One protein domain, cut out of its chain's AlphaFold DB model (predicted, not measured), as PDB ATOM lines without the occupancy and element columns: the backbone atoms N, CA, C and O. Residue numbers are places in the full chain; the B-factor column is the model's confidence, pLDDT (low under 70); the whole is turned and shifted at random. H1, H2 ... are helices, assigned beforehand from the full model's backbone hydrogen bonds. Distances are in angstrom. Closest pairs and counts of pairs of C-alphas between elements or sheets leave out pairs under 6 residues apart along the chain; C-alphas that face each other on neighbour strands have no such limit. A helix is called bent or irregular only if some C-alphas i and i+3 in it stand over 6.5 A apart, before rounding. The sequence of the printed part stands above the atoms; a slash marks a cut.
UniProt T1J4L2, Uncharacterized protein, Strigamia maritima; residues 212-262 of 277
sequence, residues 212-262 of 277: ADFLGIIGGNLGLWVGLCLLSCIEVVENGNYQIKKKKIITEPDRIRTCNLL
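Overview. This is residues 212 to 262 of the 277 residues of an uncharacterized protein of Strigamia maritima (UniProt T1J4L2). Three separate helices are strung along an open, hook-shaped path with no core: H1 and the longer H2 follow one another end to end through a bend, and a loop of residues 247 to 255 then swings round so that the short H3 heads back alongside H2, across an empty gap. No helix touches another. The printed part has 51 residues, with three named helices in the order H1, H2, H3 and no named strand; its class is all helix. The whole is extended, with a radius of gyration of the C-alphas of 15.6 A, and flat, with spans of 46 by 26 by 12 A.

Along the chain. The printed part begins with H1, residues 212 to 225, which measures 19.8 A from first to last C-alpha. C-alpha 212 is at (28.424, -27.953, -49.449). After residues 226 to 229 comes H2, residues 230 to 246, the longest helix by residues; it measures 24.3 A, and its first C-alpha is at (39.282, -31.176, -39.944). After residues 247 to 255 comes H3, residues 256 to 262, measuring 11.6 A and ending with C-alpha 262 at (59.609, -29.457, -36.121). H3 is neither bent nor irregular, but only just: C-alphas 256 and 259 are 6.3 A apart.

Arrangement. H1 and H2 are joined by a tight link of 4 residues. They are apart, but only just, with their closest C-alphas 8.3 A from each other. A short link of 9 residues joins H2 to H3, and these two helices are apart. H1 and H3 are apart as well. Residues 212 to 218, which belong to H1, stand free. Residues 231 to 262, of which 231 to 246 belong to H2 and 256 to 262 to H3, also stand free. Every backbone O i to N i+4 pair is within hydrogen-bond range in H1 and H2. In H3, 0 of 3 such pairs are within range, beside 1 of 4 O i to N i+3 pairs.

Size, cuts and confidence. The two C-alphas farthest apart are those of Asp 213 and Glu 252, 45.9 A from each other. The first and last printed C-alphas, of Ala 212 and Leu 262, are 33.9 A apart. The printed part has no cut, and neither link is long. The mean pLDDT of the printed part is 74.5; it is 95 in H1, 76 in H2 and 53 in H3. Residues 242 to 262, 21 residues, are under 70, where the model's confidence is low.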
ATOM      1  N   ALA A 212      27.069 -27.915 -48.911       94.12
ATOM      2  CA  ALA A 212      28.424 -27.953 -49.449       94.12
ATOM      3  C   ALA A 212      29.060 -26.555 -49.515       94.12
ATOM      4  O   ALA A 212      30.197 -26.391 -49.078       94.12
ATOM      5  N   ASP A 213      28.320 -25.542 -49.975       95.88
ATOM      6  CA  ASP A 213      28.814 -24.161 -50.056       95.88
ATOM      7  C   ASP A 213      29.060 -23.591 -48.661       95.88
ATOM      8  O   ASP A 213      30.087 -22.964 -48.406       95.88
ATOM      9  N   PHE A 214      28.152 -23.871 -47.724       95.25
ATOM     10  CA  PHE A 214      28.303 -23.475 -46.327       95.25
ATOM     11  C   PHE A 214      29.565 -24.075 -45.689       95.25
ATOM     12  O   PHE A 214      30.374 -23.349 -45.102       95.25
ATOM     13  N   LEU A 215      29.773 -25.387 -45.841       95.06
ATOM     14  CA  LEU A 215      30.977 -26.064 -45.352       95.06
ATOM     15  C   LEU A 215      32.239 -25.572 -46.067       95.06
ATOM     16  O   LEU A 215      33.285 -25.458 -45.431       95.06
ATOM     17  N   GLY A 216      32.141 -25.240 -47.354       95.31
ATOM     18  CA  GLY A 216      33.227 -24.646 -48.129       95.31
ATOM     19  C   GLY A 216      33.636 -23.271 -47.604       95.31
ATOM     20  O   GLY A 216      34.825 -23.025 -47.410       95.31
ATOM     21  N   ILE A 217      32.673 -22.400 -47.295       96.12
ATOM     22  CA  ILE A 217      32.932 -21.062 -46.738       96.12
ATOM     23  C   ILE A 217      33.555 -21.168 -45.341       96.12
ATOM     24  O   ILE A 217      34.545 -20.492 -45.053       96.12
ATOM     25  N   ILE A 218      33.018 -22.032 -44.473       95.62
ATOM     26  CA  ILE A 218      33.574 -22.246 -43.128       95.62
ATOM     27  C   ILE A 218      34.971 -22.857 -43.208       95.62
ATOM     28  O   ILE A 218      35.895 -22.354 -42.571       95.62
ATOM     29  N   GLY A 219      35.135 -23.919 -43.996       94.38
ATOM     30  CA  GLY A 219      36.412 -24.600 -44.171       94.38
ATOM     31  C   GLY A 219      37.474 -23.685 -44.775       94.38
ATOM     32  O   GLY A 219      38.604 -23.664 -44.295       94.38
ATOM     33  N   GLY A 220      37.100 -22.873 -45.766       94.69
ATOM     34  CA  GLY A 220      37.977 -21.881 -46.382       94.69
ATOM     35  C   GLY A 220      38.420 -20.806 -45.395       94.69
ATOM     36  O   GLY A 220      39.614 -20.539 -45.280       94.69
ATOM     37  N   ASN A 221      37.491 -20.241 -44.619       95.69
ATOM     38  CA  ASN A 221      37.823 -19.216 -43.628       95.69
ATOM     39  C   ASN A 221      38.666 -19.773 -42.469       95.69
ATOM     40  O   ASN A 221      39.647 -19.145 -42.071       95.69
ATOM     41  N   LEU A 222      38.341 -20.958 -41.941       93.38
ATOM     42  CA  LEU A 222      39.129 -21.591 -40.876       93.38
ATOM     43  C   LEU A 222      40.529 -21.995 -41.356       93.38
ATOM     44  O   LEU A 222      41.514 -21.766 -40.647       93.38
ATOM     45  N   GLY A 223      40.623 -22.542 -42.568       93.62
ATOM     46  CA  GLY A 223      41.892 -22.907 -43.186       93.62
ATOM     47  C   GLY A 223      42.766 -21.692 -43.490       93.62
ATOM     48  O   GLY A 223      43.971 -21.746 -43.269       93.62
ATOM     49  N   LEU A 224      42.172 -20.580 -43.934       94.50
ATOM     50  CA  LEU A 224      42.912 -19.361 -44.267       94.50
ATOM     51  C   LEU A 224      43.433 -18.628 -43.025       94.50
ATOM     52  O   LEU A 224      44.595 -18.234 -42.995       94.50
ATOM     53  N   TRP A 225      42.586 -18.424 -42.012       94.56
ATOM     54  CA  TRP A 225      42.936 -17.588 -40.856       94.56
ATOM     55  C   TRP A 225      43.670 -18.343 -39.754       94.56
ATOM     56  O   TRP A 225      44.557 -17.785 -39.112       94.56
ATOM     57  N   VAL A 226      43.294 -19.598 -39.510       92.44
ATOM     58  CA  VAL A 226      43.828 -20.387 -38.389       92.44
ATOM     59  C   VAL A 226      44.776 -21.482 -38.879       92.44
ATOM     60  O   VAL A 226      45.535 -22.035 -38.089       92.44
ATOM     61  N   GLY A 227      44.752 -21.811 -40.176       90.38
ATOM     62  CA  GLY A 227      45.496 -22.953 -40.711       90.38
ATOM     63  C   GLY A 227      44.950 -24.300 -40.232       90.38
ATOM     64  O   GLY A 227      45.644 -25.308 -40.334       90.38
ATOM     65  N   LEU A 228      43.732 -24.328 -39.676       84.44
ATOM     66  CA  LEU A 228      43.122 -25.544 -39.148       84.44
ATOM     67  C   LEU A 228      42.300 -26.232 -40.230       84.44
ATOM     68  O   LEU A 228      41.427 -25.629 -40.851       84.44
ATOM     69  N   CYS A 229      42.544 -27.525 -40.398       88.31
ATOM     70  CA  CYS A 229      41.677 -28.409 -41.162       88.31
ATOM     71  C   CYS A 229      40.989 -29.411 -40.221       88.31
ATOM     72  O   CYS A 229      41.338 -29.523 -39.045       88.31
ATOM     73  N   LEU A 230      40.007 -30.165 -40.730       86.25
ATOM     74  CA  LEU A 230      39.282 -31.176 -39.944       86.25
ATOM     75  C   LEU A 230      40.235 -32.160 -39.238       86.25
ATOM     76  O   LEU A 230      39.983 -32.551 -38.101       86.25
ATOM     77  N   LEU A 231      41.356 -32.504 -39.881       86.94
ATOM     78  CA  LEU A 231      42.388 -33.368 -39.302       86.94
ATOM     79  C   LEU A 231      43.045 -32.734 -38.068       86.94
ATOM     80  O   LEU A 231      43.224 -33.419 -37.065       86.94
ATOM     81  N   SER A 232      43.318 -31.426 -38.093       87.44
ATOM     82  CA  SER A 232      43.836 -30.693 -36.930       87.44
ATOM     83  C   SER A 232      42.851 -30.724 -35.756       87.44
ATOM     84  O   SER A 232      43.262 -30.869 -34.608       87.44
ATOM     85  N   CYS A 233      41.541 -30.643 -36.021       84.00
ATOM     86  CA  CYS A 233      40.522 -30.760 -34.973       84.00
ATOM     87  C   CYS A 233      40.486 -32.166 -34.356       84.00
ATOM     88  O   CYS A 233      40.392 -32.290 -33.135       84.00
ATOM     89  N   ILE A 234      40.587 -33.217 -35.177       90.12
ATOM     90  CA  ILE A 234      40.635 -34.609 -34.698       90.12
ATOM     91  C   ILE A 234      41.857 -34.820 -33.799       90.12
ATOM     92  O   ILE A 234      41.726 -35.373 -32.707       90.12
ATOM     93  N   GLU A 235      43.019 -34.305 -34.201       88.31
ATOM     94  CA  GLU A 235      44.250 -34.401 -33.415       88.31
ATOM     95  C   GLU A 235      44.129 -33.693 -32.053       88.31
ATOM     96  O   GLU A 235      44.559 -34.228 -31.026       88.31
ATOM     97  N   VAL A 236      43.495 -32.516 -32.008       86.12
ATOM     98  CA  VAL A 236      43.239 -31.795 -30.749       86.12
ATOM     99  C   VAL A 236      42.296 -32.582 -29.839       86.12
ATOM    100  O   VAL A 236      42.528 -32.633 -28.630       86.12
ATOM    101  N   VAL A 237      41.258 -33.220 -30.385       88.62
ATOM    102  CA  VAL A 237      40.325 -34.046 -29.602       88.62
ATOM    103  C   VAL A 237      41.017 -35.294 -29.059       88.62
ATOM    104  O   VAL A 237      40.847 -35.629 -27.884       88.62
ATOM    105  N   GLU A 238      41.831 -35.969 -29.870       85.69
ATOM    106  CA  GLU A 238      42.576 -37.156 -29.449       85.69
ATOM    107  C   GLU A 238      43.578 -36.819 -28.338       85.69
ATOM    108  O   GLU A 238      43.553 -37.426 -27.259       85.69
ATOM    109  N   ASN A 239      44.392 -35.781 -28.537       77.25
ATOM    110  CA  ASN A 239      45.349 -35.331 -27.530       77.25
ATOM    111  C   ASN A 239      44.665 -34.723 -26.295       77.25
ATOM    112  O   ASN A 239      45.153 -34.898 -25.175       77.25
ATOM    113  N   GLY A 240      43.522 -34.054 -26.453       77.62
ATOM    114  CA  GLY A 240      42.718 -33.526 -25.349       77.62
ATOM    115  C   GLY A 240      42.151 -34.639 -24.467       77.62
ATOM    116  O   GLY A 240      42.318 -34.616 -23.245       77.62
ATOM    117  N   ASN A 241      41.578 -35.679 -25.079       71.25
ATOM    118  CA  ASN A 241      41.112 -36.876 -24.375       71.25
ATOM    119  C   ASN A 241      42.266 -37.628 -23.696       71.25
ATOM    120  O   ASN A 241      42.110 -38.162 -22.592       71.25
ATOM    121  N   TYR A 242      43.446 -37.630 -24.318       61.97
ATOM    122  CA  TYR A 242      44.652 -38.203 -23.732       61.97
ATOM    123  C   TYR A 242      45.121 -37.432 -22.485       61.97
ATOM    124  O   TYR A 242      45.500 -38.052 -21.491       61.97
ATOM    125  N   GLN A 243      45.019 -36.098 -22.470       55.81
ATOM    126  CA  GLN A 243      45.340 -35.267 -21.299       55.81
ATOM    127  C   GLN A 243      44.340 -35.447 -20.146       55.81
ATOM    128  O   GLN A 243      44.742 -35.427 -18.982       55.81
ATOM    129  N   ILE A 244      43.057 -35.691 -20.436       58.72
ATOM    130  CA  ILE A 244      42.048 -36.003 -19.404       58.72
ATOM    131  C   ILE A 244      42.344 -37.364 -18.754       58.72
ATOM    132  O   ILE A 244      42.243 -37.498 -17.533       58.72
ATOM    133  N   LYS A 245      42.796 -38.359 -19.531       54.97
ATOM    134  CA  LYS A 245      43.245 -39.654 -18.986       54.97
ATOM    135  C   LYS A 245      44.583 -39.552 -18.237       54.97
ATOM    136  O   LYS A 245      44.734 -40.194 -17.199       54.97
ATOM    137  N   LYS A 246      45.520 -38.711 -18.694       48.44
ATOM    138  CA  LYS A 246      46.814 -38.472 -18.020       48.44
ATOM    139  C   LYS A 246      46.740 -37.589 -16.778       48.44
ATOM    140  O   LYS A 246      47.538 -37.788 -15.875       48.44
ATOM    141  N   LYS A 247      45.757 -36.695 -16.629       47.38
ATOM    142  CA  LYS A 247      45.551 -35.983 -15.348       47.38
ATOM    143  C   LYS A 247      45.235 -36.925 -14.175       47.38
ATOM    144  O   LYS A 247      45.384 -36.521 -13.029       47.38
ATOM    145  N   LYS A 248      44.851 -38.177 -14.450       47.06
ATOM    146  CA  LYS A 248      44.691 -39.233 -13.439       47.06
ATOM    147  C   LYS A 248      45.982 -40.027 -13.177       47.06
ATOM    148  O   LYS A 248      46.032 -40.794 -12.223       47.06
ATOM    149  N   ILE A 249      47.008 -39.873 -14.016       51.22
ATOM    150  CA  ILE A 249      48.238 -40.666 -13.997       51.22
ATOM    151  C   ILE A 249      49.419 -39.744 -14.356       51.22
ATOM    152  O   ILE A 249      49.796 -39.620 -15.517       51.22
ATOM    153  N   ILE A 250      50.026 -39.162 -13.316       46.06
ATOM    154  CA  ILE A 250      51.446 -38.774 -13.276       46.06
ATOM    155  C   ILE A 250      51.794 -37.408 -13.906       46.06
ATOM    156  O   ILE A 250      51.966 -37.227 -15.109       46.06
ATOM    157  N   THR A 251      51.944 -36.444 -12.997       50.72
ATOM    158  CA  THR A 251      53.094 -35.534 -12.878       50.72
ATOM    159  C   THR A 251      54.388 -36.055 -13.523       50.72
ATOM    160  O   THR A 251      55.047 -36.872 -12.899       50.72
ATOM    161  N   GLU A 252      54.809 -35.548 -14.689       51.38
ATOM    162  CA  GLU A 252      56.241 -35.283 -14.955       51.38
ATOM    163  C   GLU A 252      56.481 -34.428 -16.222       51.38
ATOM    164  O   GLU A 252      55.705 -34.522 -17.182       51.38
ATOM    165  N   PRO A 253      57.520 -33.564 -16.241       52.91
ATOM    166  CA  PRO A 253      57.711 -32.515 -17.234       52.91
ATOM    167  C   PRO A 253      58.795 -32.896 -18.248       52.91
ATOM    168  O   PRO A 253      59.955 -32.923 -17.882       52.91
ATOM    169  N   ASP A 254      58.453 -33.139 -19.519       53.41
ATOM    170  CA  ASP A 254      59.447 -33.098 -20.615       53.41
ATOM    171  C   ASP A 254      58.804 -33.170 -22.014       53.41
ATOM    172  O   ASP A 254      59.013 -34.093 -22.800       53.41
ATOM    173  N   ARG A 255      57.969 -32.182 -22.368       53.72
ATOM    174  CA  ARG A 255      57.401 -32.077 -23.737       53.72
ATOM    175  C   ARG A 255      57.748 -30.797 -24.501       53.72
ATOM    176  O   ARG A 255      57.430 -30.696 -25.680       53.72
ATOM    177  N   ILE A 256      58.477 -29.860 -23.891       54.78
ATOM    178  CA  ILE A 256      58.845 -28.580 -24.531       54.78
ATOM    179  C   ILE A 256      59.983 -28.746 -25.566       54.78
ATOM    180  O   ILE A 256      60.120 -27.928 -26.474       54.78
ATOM    181  N   ARG A 257      60.771 -29.834 -25.520       50.84
ATOM    182  CA  ARG A 257      61.885 -30.051 -26.468       50.84
ATOM    183  C   ARG A 257      61.465 -30.506 -27.870       50.84
ATOM    184  O   ARG A 257      62.193 -30.233 -28.820       50.84
ATOM    185  N   THR A 258      60.305 -31.137 -28.034       54.84
ATOM    186  CA  THR A 258      59.952 -31.786 -29.313       54.84
ATOM    187  C   THR A 258      59.313 -30.821 -30.321       54.84
ATOM    188  O   THR A 258      59.566 -30.931 -31.518       54.84
ATOM    189  N   CYS A 259      58.572 -29.802 -29.865       51.56
ATOM    190  CA  CYS A 259      57.933 -28.833 -30.769       51.56
ATOM    191  C   CYS A 259      58.922 -27.852 -31.425       51.56
ATOM    192  O   CYS A 259      58.722 -27.457 -32.572       51.56
ATOM    193  N   ASN A 260      60.035 -27.512 -30.764       52.09
ATOM    194  CA  ASN A 260      61.040 -26.602 -31.334       52.09
ATOM    195  C   ASN A 260      61.868 -27.221 -32.477       52.09
ATOM    196  O   ASN A 260      62.488 -26.490 -33.252       52.09
ATOM    197  N   LEU A 261      61.877 -28.552 -32.614       54.62
ATOM    198  CA  LEU A 261      62.604 -29.236 -33.688       54.62
ATOM    199  C   LEU A 261      61.805 -29.308 -34.998       54.62
ATOM    200  O   LEU A 261      62.405 -29.223 -36.066       54.62
ATOM    201  N   LEU A 262      60.471 -29.366 -34.933       53.59
ATOM    202  CA  LEU A 262      59.609 -29.457 -36.121       53.59
ATOM    203  C   LEU A 262      59.383 -28.104 -36.818       53.59
ATOM    204  O   LEU A 262      59.277 -28.047 -38.040       53.59
TER     205      LEU A 262